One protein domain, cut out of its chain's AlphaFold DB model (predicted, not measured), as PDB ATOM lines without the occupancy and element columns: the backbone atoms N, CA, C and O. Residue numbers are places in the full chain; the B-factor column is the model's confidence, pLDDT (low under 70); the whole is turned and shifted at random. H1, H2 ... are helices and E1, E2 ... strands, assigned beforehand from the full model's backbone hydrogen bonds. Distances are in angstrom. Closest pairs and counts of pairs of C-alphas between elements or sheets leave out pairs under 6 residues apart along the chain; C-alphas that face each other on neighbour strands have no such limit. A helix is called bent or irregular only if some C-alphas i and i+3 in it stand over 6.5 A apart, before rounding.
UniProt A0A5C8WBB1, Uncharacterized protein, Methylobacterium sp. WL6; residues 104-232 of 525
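This is residues 104 to 232 of the 525 residues of an uncharacterized protein of Methylobacterium sp. WL6 (UniProt A0A5C8WBB1). A strongly twisted four-stranded sheet, curled like part of a barrel, stands beside a smaller three-stranded sheet whose E2-E3 hairpin reaches away from it as a long arm. The one named helix, H1, grazes both sheets, and long links without named elements join several of the strands. The printed part has 129 residues, in the order H1 E1 E2 E3 E4 E5 E6 E7; the sheets, E6 E5 E4 E7 and E1 E2 E3, are both antiparallel, and the class is mixed, helices and strands. The whole is compact, with a radius of gyration of the C-alphas of 15.2 A, and spans 44 by 38 by 21 A.

H1, residues 104 to 119, is irregular: C-alphas 115 and 118 are 7.1 A apart. In it 9 of 12 O i to N i+4 pairs are within hydrogen-bond range. E1, residues 121 to 123, E2, residues 128 to 136, and E3, residues 141 to 147, form a meander, each strand the antiparallel neighbour of the one before. H1 only grazes this sheet, with residues 113 to 119; its closest C-alphas to E2 are those of Asp 116 and Arg 132, 7.9 A apart. N 122 and O 129 are 2.8 A apart in the hairpin E1 and E2, and N 134 and O 143 2.9 A in the hairpin E2 and E3. E2 pairs with E1 over residues 128 to 130 and with E3 over residues 130 to 136. E4, residues 170 to 179, E5, residues 191 to 199, and E6, residues 206 to 214, form a second meander. With E7, residues 229 to 231, they make a Greek key, in which the fourth strand is the antiparallel neighbour of the first. N 173 and O 196 are 2.8 A apart between E4 and E5, N 195 and O 211 2.8 A between E5 and E6, and N 178 and O 230 2.8 A between E4 and E7. H1 only grazes this sheet too, with residues 110 to 118. Between the sheets, the closest C-alphas of E2 and E6 are those of Phe 128 and Ser 209, 7.5 A apart; E3 and E6 are apart.

H1 begins at C-alpha 104, (16.400, -1.004, 27.068), and is 23.2 A long. E2 measures 25.7 A, E3 19.4 A, E4 28.0 A, E5 26.1 A and E6 24.7 A. E4 begins at C-alpha 170, (20.997, -35.929, 25.980), and E7 ends at C-alpha 231, (0.995, -24.021, 26.689).

The two C-alphas farthest apart are those of Gly 138 and Thr 203, 50.1 A. The printed part has no cut. The links E3 to E4, E4 to E5 and E6 to E7 are long. Mean pLDDT of the printed part is 87.7; residue 110 and residues 113 to 118 are under 70.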
ATOM      1  N   LEU A 104      15.123  -0.412  27.472       84.62
ATOM      2  CA  LEU A 104      16.400  -1.004  27.068       84.62
ATOM      3  C   LEU A 104      16.918  -2.004  28.109       84.62
ATOM      4  O   LEU A 104      17.355  -3.086  27.728       84.62
ATOM      5  N   ALA A 105      16.807  -1.691  29.403       77.75
ATOM      6  CA  ALA A 105      17.159  -2.616  30.480       77.75
ATOM      7  C   ALA A 105      16.279  -3.879  30.463       77.75
ATOM      8  O   ALA A 105      16.786  -4.989  30.615       77.75
ATOM      9  N   SER A 106      14.976  -3.728  30.206       72.81
ATOM     10  CA  SER A 106      14.058  -4.859  30.044       72.81
ATOM     11  C   SER A 106      14.412  -5.724  28.827       72.81
ATOM     12  O   SER A 106      14.485  -6.942  28.955       72.81
ATOM     13  N   ILE A 107      14.707  -5.117  27.671       75.62
ATOM     14  CA  ILE A 107      15.131  -5.843  26.461       75.62
ATOM     15  C   ILE A 107      16.438  -6.600  26.711       75.62
ATOM     16  O   ILE A 107      16.542  -7.767  26.342       75.62
ATOM     17  N   LEU A 108      17.422  -5.964  27.355       78.56
ATOM     18  CA  LEU A 108      18.690  -6.606  27.694       78.56
ATOM     19  C   LEU A 108      18.473  -7.820  28.606       78.56
ATOM     20  O   LEU A 108      19.016  -8.885  28.324       78.56
ATOM     21  N   SER A 109      17.626  -7.688  29.631       71.38
ATOM     22  CA  SER A 109      17.273  -8.788  30.537       71.38
ATOM     23  C   SER A 109      16.633  -9.968  29.797       71.38
ATOM     24  O   SER A 109      16.972 -11.120  30.064       71.38
ATOM     25  N   VAL A 110      15.730  -9.701  28.848       68.06
ATOM     26  CA  VAL A 110      15.073 -10.747  28.043       68.06
ATOM     27  C   VAL A 110      16.069 -11.428  27.105       68.06
ATOM     28  O   VAL A 110      16.099 -12.655  27.019       68.06
ATOM     29  N   LEU A 111      16.921 -10.655  26.426       73.12
ATOM     30  CA  LEU A 111      17.934 -11.202  25.522       73.12
ATOM     31  C   LEU A 111      18.969 -12.049  26.270       73.12
ATOM     32  O   LEU A 111      19.337 -13.115  25.783       73.12
ATOM     33  N   GLN A 112      19.391 -11.624  27.464       71.00
ATOM     34  CA  GLN A 112      20.259 -12.418  28.338       71.00
ATOM     35  C   GLN A 112      19.576 -13.731  28.747       71.00
ATOM     36  O   GLN A 112      20.156 -14.801  28.585       71.00
ATOM     37  N   ALA A 113      18.307 -13.683  29.168       62.94
ATOM     38  CA  ALA A 113      17.552 -14.887  29.512       62.94
ATOM     39  C   ALA A 113      17.399 -15.866  28.331       62.94
ATOM     40  O   ALA A 113      17.414 -17.081  28.536       62.94
ATOM     41  N   GLN A 114      17.269 -15.352  27.103       65.75
ATOM     42  CA  GLN A 114      17.104 -16.157  25.892       65.75
ATOM     43  C   GLN A 114      18.418 -16.783  25.402       65.75
ATOM     44  O   GLN A 114      18.435 -17.971  25.087       65.75
ATOM     45  N   VAL A 115      19.511 -16.012  25.351       63.00
ATOM     46  CA  VAL A 115      20.847 -16.507  24.960       63.00
ATOM     47  C   VAL A 115      21.353 -17.567  25.947       63.00
ATOM     48  O   VAL A 115      22.024 -18.523  25.550       63.00
ATOM     49  N   ASP A 116      20.956 -17.457  27.213       62.88
ATOM     50  CA  ASP A 116      21.345 -18.407  28.241       62.88
ATOM     51  C   ASP A 116      20.680 -19.782  28.071       62.88
ATOM     52  O   ASP A 116      21.296 -20.778  28.423       62.88
ATOM     53  N   LEU A 117      19.467 -19.933  27.531       68.50
ATOM     54  CA  LEU A 117      18.694 -21.175  27.723       68.50
ATOM     55  C   LEU A 117      19.364 -22.459  27.182       68.50
ATOM     56  O   LEU A 117      19.309 -23.499  27.835       68.50
ATOM     57  N   GLU A 118      20.022 -22.404  26.022       63.25
ATOM     58  CA  GLU A 118      20.651 -23.587  25.406       63.25
ATOM     59  C   GLU A 118      22.083 -23.847  25.900       63.25
ATOM     60  O   GLU A 118      22.541 -24.990  25.914       63.25
ATOM     61  N   THR A 119      22.793 -22.806  26.344       72.31
ATOM     62  CA  THR A 119      24.204 -22.892  26.773       72.31
ATOM     63  C   THR A 119      24.379 -22.904  28.299       72.31
ATOM     64  O   THR A 119      25.431 -23.306  28.809       72.31
ATOM     65  N   SER A 120      23.335 -22.526  29.043       85.50
ATOM     66  CA  SER A 120      23.311 -22.478  30.510       85.50
ATOM     67  C   SER A 120      22.920 -23.795  31.163       85.50
ATOM     68  O   SER A 120      23.146 -23.938  32.361       85.50
ATOM     69  N   ILE A 121      22.381 -24.779  30.439       89.81
ATOM     70  CA  ILE A 121      22.036 -26.063  31.060       89.81
ATOM     71  C   ILE A 121      23.274 -26.957  31.095       89.81
ATOM     72  O   ILE A 121      23.845 -27.324  30.068       89.81
ATOM     73  N   TRP A 122      23.686 -27.306  32.307       93.00
ATOM     74  CA  TRP A 122      24.841 -28.144  32.603       93.00
ATOM     75  C   TRP A 122      24.397 -29.410  33.323       93.00
ATOM     76  O   TRP A 122      23.356 -29.443  33.975       93.00
ATOM     77  N   THR A 123      25.195 -30.465  33.217       90.75
ATOM     78  CA  THR A 123      24.973 -31.717  33.939       90.75
ATOM     79  C   THR A 123      26.285 -32.250  34.496       90.75
ATOM     80  O   THR A 123      27.347 -32.063  33.901       90.75
ATOM     81  N   ASP A 124      26.211 -32.932  35.634       90.75
ATOM     82  CA  ASP A 124      27.301 -33.751  36.169       90.75
ATOM     83  C   ASP A 124      27.145 -35.246  35.828       90.75
ATOM     84  O   ASP A 124      27.970 -36.067  36.223       90.75
ATOM     85  N   GLY A 125      26.112 -35.610  35.056       86.56
ATOM     86  CA  GLY A 125      25.711 -36.989  34.769       86.56
ATOM     87  C   GLY A 125      24.658 -37.560  35.724       86.56
ATOM     88  O   GLY A 125      24.091 -38.606  35.420       86.56
ATOM     89  N   THR A 126      24.363 -36.880  36.834       86.31
ATOM     90  CA  THR A 126      23.333 -37.280  37.807       86.31
ATOM     91  C   THR A 126      22.180 -36.284  37.894       86.31
ATOM     92  O   THR A 126      21.026 -36.699  37.970       86.31
ATOM     93  N   ALA A 127      22.471 -34.985  37.821       89.19
ATOM     94  CA  ALA A 127      21.483 -33.915  37.874       89.19
ATOM     95  C   ALA A 127      21.727 -32.864  36.781       89.19
ATOM     96  O   ALA A 127      22.748 -32.873  36.082       89.19
ATOM     97  N   PHE A 128      20.749 -31.972  36.624       90.75
ATOM     98  CA  PHE A 128      20.801 -30.839  35.710       90.75
ATOM     99  C   PHE A 128      20.824 -29.537  36.499       90.75
ATOM    100  O   PHE A 128      20.132 -29.401  37.506       90.75
ATOM    101  N   TYR A 129      21.593 -28.577  36.003       91.69
ATOM    102  CA  TYR A 129      21.812 -27.287  36.636       91.69
ATOM    103  C   TYR A 129      21.688 -26.178  35.604       91.69
ATOM    104  O   TYR A 129      22.101 -26.347  34.458       91.69
ATOM    105  N   VAL A 130      21.190 -25.022  36.028       90.94
ATOM    106  CA  VAL A 130      21.281 -23.788  35.243       90.94
ATOM    107  C   VAL A 130      22.487 -23.000  35.729       90.94
ATOM    108  O   VAL A 130      22.519 -22.535  36.870       90.94
ATOM    109  N   ARG A 131      23.489 -22.870  34.868       91.50
ATOM    110  CA  ARG A 131      24.684 -22.059  35.065       91.50
ATOM    111  C   ARG A 131      24.373 -20.606  34.732       91.50
ATOM    112  O   ARG A 131      23.962 -20.299  33.620       91.50
ATOM    113  N   ARG A 132      24.621 -19.708  35.677       87.06
ATOM    114  CA  ARG A 132      24.541 -18.260  35.481       87.06
ATOM    115  C   ARG A 132      25.933 -17.670  35.593       87.06
ATOM    116  O   ARG A 132      26.670 -17.988  36.525       87.06
ATOM    117  N   GLU A 133      26.280 -16.817  34.645       87.56
ATOM    118  CA  GLU A 133      27.443 -15.948  34.743       87.56
ATOM    119  C   GLU A 133      26.961 -14.537  35.054       87.56
ATOM    120  O   GLU A 133      26.010 -14.045  34.453       87.56
ATOM    121  N   SER A 134      27.626 -13.872  35.988       84.19
ATOM    122  CA  SER A 134      27.486 -12.433  36.165       84.19
ATOM    123  C   SER A 134      28.862 -11.803  36.065       84.19
ATOM    124  O   SER A 134      29.819 -12.281  36.676       84.19
ATOM    125  N   VAL A 135      28.963 -10.745  35.265       85.50
ATOM    126  CA  VAL A 135      30.178  -9.942  35.151       85.50
ATOM    127  C   VAL A 135      29.987  -8.708  36.014       85.50
ATOM    128  O   VAL A 135      29.060  -7.929  35.804       85.50
ATOM    129  N   ASN A 136      30.854  -8.520  37.002       82.56
ATOM    130  CA  ASN A 136      30.924  -7.252  37.709       82.56
ATOM    131  C   ASN A 136      31.697  -6.261  36.833       82.56
ATOM    132  O   ASN A 136      32.918  -6.335  36.772       82.56
ATOM    133  N   GLU A 137      31.004  -5.337  36.166       82.25
ATOM    134  CA  GLU A 137      31.619  -4.389  35.219       82.25
ATOM    135  C   GLU A 137      32.715  -3.509  35.848       82.25
ATOM    136  O   GLU A 137      33.643  -3.086  35.162       82.25
ATOM    137  N   GLY A 138      32.653  -3.252  37.161       84.06
ATOM    138  CA  GLY A 138      33.657  -2.452  37.864       84.06
ATOM    139  C   GLY A 138      34.966  -3.198  38.126       84.06
ATOM    140  O   GLY A 138      36.029  -2.583  38.160       84.06
ATOM    141  N   THR A 139      34.907  -4.520  38.313       89.62
ATOM    142  CA  THR A 139      36.082  -5.354  38.633       89.62
ATOM    143  C   THR A 139      36.459  -6.330  37.525       89.62
ATOM    144  O   THR A 139      37.497  -6.984  37.617       89.62
ATOM    145  N   GLN A 140      35.618  -6.454  36.497       90.31
ATOM    146  CA  GLN A 140      35.659  -7.487  35.461       90.31
ATOM    147  C   GLN A 140      35.662  -8.923  36.009       90.31
ATOM    148  O   GLN A 140      36.025  -9.867  35.307       90.31
ATOM    149  N   ALA A 141      35.260  -9.115  37.270       90.12
ATOM    150  CA  ALA A 141      35.166 -10.437  37.868       90.12
ATOM    151  C   ALA A 141      33.936 -11.173  37.322       90.12
ATOM    152  O   ALA A 141      32.827 -10.638  37.350       90.12
ATOM    153  N   ILE A 142      34.138 -12.412  36.870       87.94
ATOM    154  CA  ILE A 142      33.066 -13.310  36.431       87.94
ATOM    155  C   ILE A 142      32.699 -14.209  37.610       87.94
ATOM    156  O   ILE A 142      33.486 -15.067  38.014       87.94
ATOM    157  N   ALA A 143      31.508 -14.018  38.170       88.88
ATOM    158  CA  ALA A 143      30.946 -14.921  39.162       88.88
ATOM    159  C   ALA A 143      30.053 -15.949  38.462       88.88
ATOM    160  O   ALA A 143      29.117 -15.588  37.749       88.88
ATOM    161  N   VAL A 144      30.353 -17.232  38.675       90.44
ATOM    162  CA  VAL A 144      29.579 -18.357  38.144       90.44
ATOM    163  C   VAL A 144      28.767 -18.964  39.277       90.44
ATOM    164  O   VAL A 144      29.335 -19.413  40.273       90.44
ATOM    165  N   THR A 145      27.449 -19.011  39.124       91.06
ATOM    166  CA  THR A 145      26.549 -19.692  40.057       91.06
ATOM    167  C   THR A 145      25.773 -20.784  39.338       91.06
ATOM    168  O   THR A 145      25.538 -20.722  38.132       91.06
ATOM    169  N   PHE A 146      25.374 -21.808  40.083       92.38
ATOM    170  CA  PHE A 146      24.546 -22.893  39.574       92.38
ATOM    171  C   PHE A 146      23.232 -22.908  40.342       92.38
ATOM    172  O   PHE A 146      23.209 -22.651  41.545       92.38
ATOM    173  N   THR A 147      22.138 -23.186  39.643       91.75
ATOM    174  CA  THR A 147      20.791 -23.251  40.219       91.75
ATOM    175  C   THR A 147      20.195 -24.621  39.925       91.75
ATOM    176  O   THR A 147      20.283 -25.102  38.793       91.75
ATOM    177  N   ASN A 148      19.621 -25.254  40.945       90.69
ATOM    178  CA  ASN A 148      18.886 -26.506  40.818       90.69
ATOM    179  C   ASN A 148      17.577 -26.287  40.032       90.69
ATOM    180  O   ASN A 148      17.094 -25.153  39.947       90.69
ATOM    181  N   PRO A 149      16.945 -27.353  39.503       89.62
ATOM    182  CA  PRO A 149      15.680 -27.245  38.769       89.62
ATOM    183  C   PRO A 149      14.510 -26.649  39.569       89.62
ATOM    184  O   PRO A 149      13.521 -26.236  38.975       89.62
ATOM    185  N   ASP A 150      14.606 -26.608  40.902       86.88
ATOM    186  CA  ASP A 150      13.610 -26.011  41.798       86.88
ATOM    187  C   ASP A 150      13.821 -24.505  42.059       86.88
ATOM    188  O   ASP A 150      13.017 -23.885  42.756       86.88
ATOM    189  N   GLY A 151      14.887 -23.912  41.507       85.50
ATOM    190  CA  GLY A 151      15.255 -22.508  41.707       85.50
ATOM    191  C   GLY A 151      16.191 -22.250  42.897       85.50
ATOM    192  O   GLY A 151      16.623 -21.114  43.090       85.50
ATOM    193  N   SER A 152      16.544 -23.268  43.689       90.75
ATOM    194  CA  SER A 152      17.516 -23.130  44.782       90.75
ATOM    195  C   SER A 152      18.960 -23.079  44.268       90.75
ATOM    196  O   SER A 152      19.289 -23.633  43.218       90.75
ATOM    197  N   THR A 153      19.862 -22.426  45.003       90.25
ATOM    198  CA  THR A 153      21.289 -22.394  44.645       90.25
ATOM    199  C   THR A 153      21.912 -23.787  44.791       90.25
ATOM    200  O   THR A 153      21.760 -24.436  45.824       90.25
ATOM    201  N   ALA A 154      22.642 -24.237  43.773       92.06
ATOM    202  CA  ALA A 154      23.318 -25.528  43.747       92.06
ATOM    203  C   ALA A 154      24.794 -25.389  44.147       92.06
ATOM    204  O   ALA A 154      25.511 -24.525  43.638       92.06
ATOM    205  N   SER A 155      25.267 -26.281  45.019       89.19
ATOM    206  CA  SER A 155      26.693 -26.450  45.309       89.19
ATOM    207  C   SER A 155      27.218 -27.633  44.506       89.19
ATOM    208  O   SER A 155      26.980 -28.782  44.870       89.19
ATOM    209  N   VAL A 156      27.917 -27.353  43.410       88.62
ATOM    210  CA  VAL A 156      28.399 -28.372  42.471       88.62
ATOM    211  C   VAL A 156      29.917 -28.528  42.540       88.62
ATOM    212  O   VAL A 156      30.660 -27.548  42.562       88.62
ATOM    213  N   THR A 157      30.391 -29.773  42.558       83.31
ATOM    214  CA  THR A 157      31.826 -30.086  42.511       83.31
ATOM    215  C   THR A 157      32.287 -30.111  41.053       83.31
ATOM    216  O   THR A 157      31.742 -30.847  40.235       83.31
ATOM    217  N   ALA A 158      33.300 -29.313  40.714       76.69
ATOM    218  CA  ALA A 158      33.636 -28.978  39.326       76.69
ATOM    219  C   ALA A 158      34.083 -30.148  38.423       76.69
ATOM    220  O   ALA A 158      34.075 -30.003  37.205       76.69
ATOM    221  N   SER A 159      34.482 -31.299  38.973       79.38
ATOM    222  CA  SER A 159      35.182 -32.348  38.214       79.38
ATOM    223  C   SER A 159      34.337 -33.101  37.176       79.38
ATOM    224  O   SER A 159      34.911 -33.777  36.329       79.38
ATOM    225  N   SER A 160      33.005 -33.013  37.225       84.94
ATOM    226  CA  SER A 160      32.093 -33.728  36.307       84.94
ATOM    227  C   SER A 160      31.127 -32.821  35.541       84.94
ATOM    228  O   SER A 160      30.367 -33.310  34.701       84.94
ATOM    229  N   LEU A 161      31.165 -31.513  35.801       91.62
ATOM    230  CA  LEU A 161      30.283 -30.541  35.167       91.62
ATOM    231  C   LEU A 161      30.638 -30.364  33.694       91.62
ATOM    232  O   LEU A 161      31.766 -30.017  33.346       91.62
ATOM    233  N   ARG A 162      29.642 -30.538  32.830       91.62
ATOM    234  CA  ARG A 162      29.745 -30.261  31.395       91.62
ATOM    235  C   ARG A 162      28.463 -29.609  30.867       91.62
ATOM    236  O   ARG A 162      27.390 -29.886  31.411       91.62
ATOM    237  N   PRO A 163      28.534 -28.780  29.811       91.81
ATOM    238  CA  PRO A 163      27.341 -28.281  29.134       91.81
ATOM    239  C   PRO A 163      26.531 -29.443  28.558       91.81
ATOM    240  O   PRO A 163      27.104 -30.332  27.924       91.81
ATOM    241  N   VAL A 164      25.204 -29.422  28.696       89.88
ATOM    242  CA  VAL A 164      24.336 -30.460  28.112       89.88
ATOM    243  C   VAL A 164      24.474 -30.513  26.591       89.88
ATOM    244  O   VAL A 164      24.463 -31.598  26.023       89.88
ATOM    245  N   ALA A 165      24.712 -29.375  25.933       85.69
ATOM    246  CA  ALA A 165      24.964 -29.312  24.492       85.69
ATOM    247  C   ALA A 165      26.187 -30.136  24.033       85.69
ATOM    248  O   ALA A 165      26.271 -30.508  22.867       85.69
ATOM    249  N   SER A 166      27.132 -30.431  24.935       86.56
ATOM    250  CA  SER A 166      28.295 -31.281  24.638       86.56
ATOM    251  C   SER A 166      28.035 -32.780  24.845       86.56
ATOM    252  O   SER A 166      28.886 -33.603  24.509       86.56
ATOM    253  N   ASP A 167      26.872 -33.150  25.390       87.19
ATOM    254  CA  ASP A 167      26.510 -34.529  25.702       87.19
ATOM    255  C   ASP A 167      25.544 -35.102  24.654       87.19
ATOM    256  O   ASP A 167      24.330 -34.914  24.712       87.19
ATOM    257  N   ASN A 168      26.085 -35.861  23.696       87.06
ATOM    258  CA  ASN A 168      25.305 -36.464  22.608       87.06
ATOM    259  C   ASN A 168      24.198 -37.424  23.094       87.06
ATOM    260  O   ASN A 168      23.244 -37.692  22.348       87.06
ATOM    261  N   ALA A 169      24.309 -37.948  24.322       89.50
ATOM    262  CA  ALA A 169      23.306 -38.828  24.909       89.50
ATOM    263  C   ALA A 169      22.047 -38.071  25.347       89.50
ATOM    264  O   ALA A 169      21.002 -38.696  25.521       89.50
ATOM    265  N   ILE A 170      22.103 -36.745  25.482       89.62
ATOM    266  CA  ILE A 170      20.997 -35.929  25.980       89.62
ATOM    267  C   ILE A 170      20.425 -35.081  24.835       89.62
ATOM    268  O   ILE A 170      21.151 -34.511  24.029       89.62
ATOM    269  N   THR A 171      19.099 -35.008  24.733       90.12
ATOM    270  CA  THR A 171      18.398 -34.019  23.896       90.12
ATOM    271  C   THR A 171      17.551 -33.131  24.794       90.12
ATOM    272  O   THR A 171      16.843 -33.642  25.657       90.12
ATOM    273  N   LEU A 172      17.596 -31.817  24.587       90.69
ATOM    274  CA  LEU A 172      16.717 -30.874  25.273       90.69
ATOM    275  C   LEU A 172      15.400 -30.726  24.499       90.69
ATOM    276  O   LEU A 172      15.406 -30.539  23.284       90.69
ATOM    277  N   LEU A 173      14.280 -30.812  25.209       91.25
ATOM    278  CA  LEU A 173      12.946 -30.487  24.711       91.25
ATOM    279  C   LEU A 173      12.442 -29.249  25.447       91.25
ATOM    280  O   LEU A 173      12.327 -29.272  26.673       91.25
ATOM    281  N   THR A 174      12.110 -28.198  24.705       91.38
ATOM    282  CA  THR A 174      11.625 -26.932  25.267       91.38
ATOM    283  C   THR A 174      10.172 -26.708  24.873       91.38
ATOM    284  O   THR A 174       9.828 -26.788  23.696       91.38
ATOM    285  N   ALA A 175       9.326 -26.407  25.855       91.88
ATOM    286  CA  ALA A 175       7.947 -25.970  25.655       91.88
ATOM    287  C   ALA A 175       7.730 -24.628  26.366       91.88
ATOM    288  O   ALA A 175       8.260 -24.419  27.456       91.88
ATOM    289  N   TYR A 176       6.959 -23.730  25.758       92.12
ATOM    290  CA  TYR A 176       6.671 -22.402  26.301       92.12
ATOM    291  C   TYR A 176       5.241 -22.350  26.825       92.12
ATOM    292  O   TYR A 176       4.358 -23.003  26.276       92.12
ATOM    293  N   PHE A 177       5.008 -21.579  27.882       94.06
ATOM    294  CA  PHE A 177       3.707 -21.441  28.520       94.06
ATOM    295  C   PHE A 177       3.435 -19.981  28.892       94.06
ATOM    296  O   PHE A 177       4.308 -19.304  29.430       94.06
ATOM    297  N   ASP A 178       2.208 -19.525  28.659       93.25
ATOM    298  CA  ASP A 178       1.703 -18.256  29.173       93.25
ATOM    299  C   ASP A 178       1.222 -18.441  30.610       93.25
ATOM    300  O   ASP A 178       0.439 -19.354  30.902       93.25
ATOM    301  N   VAL A 179       1.591 -17.523  31.497       94.50
ATOM    302  CA  VAL A 179       1.054 -17.484  32.858       94.50
ATOM    303  C   VAL A 179      -0.377 -16.935  32.855       94.50
ATOM    304  O   VAL A 179      -0.628 -15.812  32.418       94.50
ATOM    305  N   LYS A 180      -1.321 -17.711  33.403       94.62
ATOM    306  CA  LYS A 180      -2.740 -17.349  33.602       94.62
ATOM    307  C   LYS A 180      -3.051 -16.815  34.996       94.62
ATOM    308  O   LYS A 180      -4.002 -16.056  35.151       94.62
ATOM    309  N   THR A 181      -2.246 -17.187  35.985       95.25
ATOM    310  CA  THR A 181      -2.397 -16.747  37.376       95.25
ATOM    311  C   THR A 181      -1.013 -16.567  37.977       95.25
ATOM    312  O   THR A 181      -0.172 -17.450  37.825       95.25
ATOM    313  N   ALA A 182      -0.768 -15.447  38.658       94.81
ATOM    314  CA  ALA A 182       0.517 -15.188  39.307       94.81
ATOM    315  C   ALA A 182       0.854 -16.252  40.371       94.81
ATOM    316  O   ALA A 182      -0.036 -16.828  41.001       94.81
ATOM    317  N   GLY A 183       2.145 -16.490  40.588       95.88
ATOM    318  CA  GLY A 183       2.662 -17.428  41.578       95.88
ATOM    319  C   GLY A 183       4.077 -17.066  42.026       95.88
ATOM    320  O   GLY A 183       4.593 -15.988  41.732       95.88
ATOM    321  N   THR A 184       4.725 -17.960  42.770       94.56
ATOM    322  CA  THR A 184       6.096 -17.719  43.235       94.56
ATOM    323  C   THR A 184       7.062 -17.727  42.050       94.56
ATOM    324  O   THR A 184       7.254 -18.759  41.412       94.56
ATOM    325  N   GLY A 185       7.686 -16.580  41.775       92.12
ATOM    326  CA  GLY A 185       8.681 -16.428  40.710       92.12
ATOM    327  C   GLY A 185       8.117 -16.071  39.330       92.12
ATOM    328  O   GLY A 185       8.893 -15.962  38.382       92.12
ATOM    329  N   TYR A 186       6.802 -15.866  39.191       95.31
ATOM    330  CA  TYR A 186       6.177 -15.486  37.918       95.31
ATOM    331  C   TYR A 186       4.850 -14.727  38.111       95.31
ATOM    332  O   TYR A 186       4.084 -14.997  39.035       95.31
ATOM    333  N   SER A 187       4.563 -13.768  37.232       95.81
ATOM    334  CA  SER A 187       3.390 -12.881  37.273       95.81
ATOM    335  C   SER A 187       2.449 -13.114  36.090       95.81
ATOM    336  O   SER A 187       2.842 -13.671  35.069       95.81
ATOM    337  N   LEU A 188       1.185 -12.682  36.209       92.88
ATOM    338  CA  LEU A 188       0.237 -12.706  35.088       92.88
ATOM    339  C   LEU A 188       0.823 -11.948  33.885       92.88
ATOM    340  O   LEU A 188       1.203 -10.787  34.025       92.88
ATOM    341  N   GLY A 189       0.844 -12.595  32.718       87.56
ATOM    342  CA  GLY A 189       1.436 -12.045  31.494       87.56
ATOM    343  C   GLY A 189       2.900 -12.433  31.261       87.56
ATOM    344  O   GLY A 189       3.409 -12.164  30.177       87.56
ATOM    345  N   ASP A 190       3.557 -13.091  32.223       91.19
ATOM    346  CA  ASP A 190       4.870 -13.692  31.984       91.19
ATOM    347  C   ASP A 190       4.776 -14.888  31.029       91.19
ATOM    348  O   ASP A 190       3.769 -15.606  30.990       91.19
ATOM    349  N   VAL A 191       5.876 -15.140  30.319       91.31
ATOM    350  CA  VAL A 191       6.102 -16.381  29.572       91.31
ATOM    351  C   VAL A 191       7.096 -17.230  30.353       91.31
ATOM    352  O   VAL A 191       8.167 -16.758  30.733       91.31
ATOM    353  N   VAL A 192       6.770 -18.498  30.586       93.44
ATOM    354  CA  VAL A 192       7.666 -19.460  31.236       93.44
ATOM    355  C   VAL A 192       8.041 -20.575  30.263       93.44
ATOM    356  O   VAL A 192       7.219 -21.024  29.467       93.44
ATOM    357  N   ALA A 193       9.284 -21.037  30.312       93.19
ATOM    358  CA  ALA A 193       9.775 -22.161  29.529       93.19
ATOM    359  C   ALA A 193       9.955 -23.387  30.427       93.19
ATOM    360  O   ALA A 193      10.543 -23.298  31.504       93.19
ATOM    361  N   ARG A 194       9.481 -24.542  29.960       94.44
ATOM    362  CA  ARG A 194       9.802 -25.858  30.512       94.44
ATOM    363  C   ARG A 194      10.852 -26.502  29.627       94.44
ATOM    364  O   ARG A 194      10.557 -26.818  28.476       94.44
ATOM    365  N   VAL A 195      12.030 -26.759  30.178       92.25
ATOM    366  CA  VAL A 195      13.104 -27.474  29.490       92.25
ATOM    367  C   VAL A 195      13.277 -28.852  30.115       92.25
ATOM    368  O   VAL A 195      13.501 -28.979  31.316       92.25
ATOM    369  N   VAL A 196      13.156 -29.899  29.303       92.88
ATOM    370  CA  VAL A 196      13.299 -31.296  29.724       92.88
ATOM    371  C   VAL A 196      14.492 -31.906  29.003       92.88
ATOM    372  O   VAL A 196      14.490 -32.007  27.778       92.88
ATOM    373  N   GLY A 197      15.503 -32.347  29.752       90.56
ATOM    374  CA  GLY A 197      16.564 -33.185  29.197       90.56
ATOM    375  C   GLY A 197      16.073 -34.623  29.038       90.56
ATOM    376  O   GLY A 197      15.570 -35.214  29.991       90.56
ATOM    377  N   VAL A 198      16.215 -35.212  27.859       92.00
ATOM    378  CA  VAL A 198      15.877 -36.613  27.589       92.00
ATOM    379  C   VAL A 198      17.162 -37.389  27.352       92.00
ATOM    380  O   VAL A 198      17.893 -37.091  26.408       92.00
ATOM    381  N   ASN A 199      17.428 -38.393  28.189       90.81
ATOM    382  CA  ASN A 199      18.550 -39.302  28.006       90.81
ATOM    383  C   ASN A 199      18.168 -40.390  26.990       90.81
ATOM    384  O   ASN A 199      17.356 -41.271  27.269       90.81
ATOM    385  N   LYS A 200      18.768 -40.314  25.802       92.12
ATOM    386  CA  LYS A 200      18.573 -41.241  24.679       92.12
ATOM    387  C   LYS A 200      19.434 -42.498  24.787       92.12
ATOM    388  O   LYS A 200      19.234 -43.421  24.006       92.12
ATOM    389  N   ALA A 201      20.405 -42.536  25.702       88.94
ATOM    390  CA  ALA A 201      21.258 -43.707  25.894       88.94
ATOM    391  C   ALA A 201      20.552 -44.839  26.660       88.94
ATOM    392  O   ALA A 201      21.052 -45.962  26.681       88.94
ATOM    393  N   THR A 202      19.396 -44.571  27.279       88.44
ATOM    394  CA  THR A 202      18.545 -45.598  27.895       88.44
ATOM    395  C   THR A 202      17.445 -46.046  26.932       88.44
ATOM    396  O   THR A 202      16.923 -45.239  26.165       88.44
ATOM    397  N   THR A 203      17.041 -47.318  27.010       90.56
ATOM    398  CA  THR A 203      15.902 -47.863  26.251       90.56
ATOM    399  C   THR A 203      14.853 -48.407  27.232       90.56
ATOM    400  O   THR A 203      15.124 -49.422  27.876       90.56
ATOM    401  N   PRO A 204      13.668 -47.775  27.360       90.50
ATOM    402  CA  PRO A 204      13.227 -46.570  26.646       90.50
ATOM    403  C   PRO A 204      13.995 -45.298  27.080       90.50
ATOM    404  O   PRO A 204      14.559 -45.274  28.180       90.50
ATOM    405  N   PRO A 205      14.023 -44.236  26.246       91.06
ATOM    406  CA  PRO A 205      14.587 -42.949  26.642       91.06
ATOM    407  C   PRO A 205      13.933 -42.441  27.926       91.06
ATOM    408  O   PRO A 205      12.710 -42.482  28.066       91.06
ATOM    409  N   THR A 206      14.744 -41.975  28.870       91.38
ATOM    410  CA  THR A 206      14.269 -41.493  30.172       91.38
ATOM    411  C   THR A 206      14.295 -39.969  30.203       91.38
ATOM    412  O   THR A 206      15.291 -39.338  29.848       91.38
ATOM    413  N   ALA A 207      13.176 -39.357  30.597       86.38
ATOM    414  CA  ALA A 207      13.121 -37.923  30.843       86.38
ATOM    415  C   ALA A 207      13.755 -37.618  32.204       86.38
ATOM    416  O   ALA A 207      13.432 -38.251  33.209       86.38
ATOM    417  N   SER A 208      14.654 -36.645  32.225       80.88
ATOM    418  CA  SER A 208      15.187 -36.064  33.451       80.88
ATOM    419  C   SER A 208      14.216 -35.050  34.059       80.88
ATOM    420  O   SER A 208      13.180 -34.722  33.476       80.88
ATOM    421  N   SER A 209      14.551 -34.549  35.249       81.25
ATOM    422  CA  SER A 209      13.824 -33.454  35.894       81.25
ATOM    423  C   SER A 209      13.680 -32.252  34.956       81.25
ATOM    424  O   SER A 209      14.660 -31.807  34.357       81.25
ATOM    425  N   ALA A 210      12.468 -31.706  34.865       91.06
ATOM    426  CA  ALA A 210      12.200 -30.489  34.108       91.06
ATOM    427  C   ALA A 210      12.759 -29.263  34.839       91.06
ATOM    428  O   ALA A 210      12.525 -29.100  36.037       91.06
ATOM    429  N   ILE A 211      13.437 -28.385  34.107       92.19
ATOM    430  CA  ILE A 211      13.824 -27.055  34.576       92.19
ATOM    431  C   ILE A 211      12.764 -26.073  34.086       92.19
ATOM    432  O   ILE A 211      12.413 -26.074  32.903       92.19
ATOM    433  N   TRP A 212      12.262 -25.234  34.988       94.19
ATOM    434  CA  TRP A 212      11.347 -24.155  34.638       94.19
ATOM    435  C   TRP A 212      12.049 -22.810  34.742       94.19
ATOM    436  O   TRP A 212      12.715 -22.519  35.733       94.19
ATOM    437  N   LEU A 213      11.900 -21.988  33.709       92.19
ATOM    438  CA  LEU A 213      12.478 -20.655  33.657       92.19
ATOM    439  C   LEU A 213      11.393 -19.636  33.355       92.19
ATOM    440  O   LEU A 213      10.608 -19.817  32.429       92.19
ATOM    441  N   ASN A 214      11.364 -18.545  34.110       92.19
ATOM    442  CA  ASN A 214      10.591 -17.373  33.743       92.19
ATOM    443  C   ASN A 214      11.379 -16.584  32.690       92.19
ATOM    444  O   ASN A 214      12.425 -16.017  32.993       92.19
ATOM    445  N   MET A 215      10.886 -16.558  31.452       87.38
ATOM    446  CA  MET A 215      11.550 -15.904  30.321       87.38
ATOM    447  C   MET A 215      11.495 -14.377  30.420       87.38
ATOM    448  O   MET A 215      12.333 -13.702  29.831       87.38
ATOM    449  N   THR A 216      10.543 -13.829  31.182       84.94
ATOM    450  CA  THR A 216      10.449 -12.386  31.429       84.94
ATOM    451  C   THR A 216      11.544 -11.916  32.381       84.94
ATOM    452  O   THR A 216      12.159 -10.876  32.163       84.94
ATOM    453  N   THR A 217      11.781 -12.669  33.458       85.00
ATOM    454  CA  THR A 217      12.694 -12.257  34.541       85.00
ATOM    455  C   THR A 217      14.058 -12.938  34.482       85.00
ATOM    456  O   THR A 217      14.976 -12.537  35.192       85.00
ATOM    457  N   GLY A 218      14.199 -13.997  33.683       83.88
ATOM    458  CA  GLY A 218      15.375 -14.860  33.667       83.88
ATOM    459  C   GLY A 218      15.524 -15.741  34.915       83.88
ATOM    460  O   GLY A 218      16.537 -16.423  35.058       83.88
ATOM    461  N   ALA A 219      14.563 -15.771  35.840       87.75
ATOM    462  CA  ALA A 219      14.670 -16.594  37.045       87.75
ATOM    463  C   ALA A 219      14.403 -18.082  36.748       87.75
ATOM    464  O   ALA A 219      13.482 -18.415  36.003       87.75
ATOM    465  N   VAL A 220      15.172 -18.983  37.368       90.19
ATOM    466  CA  VAL A 220      14.786 -20.402  37.472       90.19
ATOM    467  C   VAL A 220      13.741 -20.504  38.571       90.19
ATOM    468  O   VAL A 220      13.938 -19.973  39.664       90.19
ATOM    469  N   ILE A 221      12.624 -21.148  38.273       93.62
ATOM    470  CA  ILE A 221      11.463 -21.221  39.157       93.62
ATOM    471  C   ILE A 221      11.109 -22.677  39.436       93.62
ATOM    472  O   ILE A 221      11.409 -23.569  38.644       93.62
ATOM    473  N   ALA A 222      10.417 -22.917  40.546       94.19
ATOM    474  CA  ALA A 222       9.763 -24.198  40.761       94.19
ATOM    475  C   ALA A 222       8.689 -24.438  39.686       94.19
ATOM    476  O   ALA A 222       8.134 -23.491  39.122       94.19
ATOM    477  N   ALA A 223       8.364 -25.709  39.434       95.19
ATOM    478  CA  ALA A 223       7.331 -26.082  38.475       95.19
ATOM    479  C   ALA A 223       5.998 -25.370  38.786       95.19
ATOM    480  O   ALA A 223       5.434 -25.589  39.864       95.19
ATOM    481  N   PRO A 224       5.466 -24.538  37.867       96.38
ATOM    482  CA  PRO A 224       4.175 -23.899  38.064       96.38
ATOM    483  C   PRO A 224       3.057 -24.939  38.175       96.38
ATOM    484  O   PRO A 224       3.076 -25.972  37.500       96.38
ATOM    485  N   ALA A 225       2.038 -24.655  38.991       96.31
ATOM    486  CA  ALA A 225       0.831 -25.478  39.005       96.31
ATOM    487  C   ALA A 225       0.185 -25.472  37.610       96.31
ATOM    488  O   ALA A 225       0.064 -24.412  36.999       96.31
ATOM    489  N   ALA A 226      -0.287 -26.625  37.127       95.12
ATOM    490  CA  ALA A 226      -0.845 -26.748  35.775       95.12
ATOM    491  C   ALA A 226      -2.022 -25.789  35.501       95.12
ATOM    492  O   ALA A 226      -2.221 -25.381  34.367       95.12
ATOM    493  N   ALA A 227      -2.774 -25.387  36.532       94.50
ATOM    494  CA  ALA A 227      -3.852 -24.400  36.413       94.50
ATOM    495  C   ALA A 227      -3.357 -22.946  36.244       94.50
ATOM    496  O   ALA A 227      -4.126 -22.082  35.829       94.50
ATOM    497  N   ASN A 228      -2.093 -22.662  36.575       96.25
ATOM    498  CA  ASN A 228      -1.507 -21.321  36.521       96.25
ATOM    499  C   ASN A 228      -0.871 -21.003  35.165       96.25
ATOM    500  O   ASN A 228      -0.480 -19.859  34.943       96.25
ATOM    501  N   ILE A 229      -0.747 -21.989  34.279       95.88
ATOM    502  CA  ILE A 229      -0.059 -21.867  32.998       95.88
ATOM    503  C   ILE A 229      -0.884 -22.510  31.883       95.88
ATOM    504  O   ILE A 229      -1.625 -23.458  32.116       95.88
ATOM    505  N   ALA A 230      -0.749 -22.010  30.660       93.69
ATOM    506  CA  ALA A 230      -1.265 -22.670  29.464       93.69
ATOM    507  C   ALA A 230      -0.153 -22.740  28.426       93.69
ATOM    508  O   ALA A 230       0.583 -21.771  28.273       93.69
ATOM    509  N   GLU A 231      -0.018 -23.869  27.735       91.56
ATOM    510  CA  GLU A 231       0.995 -24.021  26.689       91.56
ATOM    511  C   GLU A 231       0.789 -22.945  25.618       91.56
ATOM    512  O   GLU A 231      -0.334 -22.726  25.156       91.56
ATOM    513  N   VAL A 232       1.865 -22.233  25.277       84.38
ATOM    514  CA  VAL A 232       1.878 -21.310  24.147       84.38
ATOM    515  C   VAL A 232       1.818 -22.191  22.917       84.38
ATOM    516  O   VAL A 232       2.826 -22.759  22.496       84.38
TER     517      VAL A 232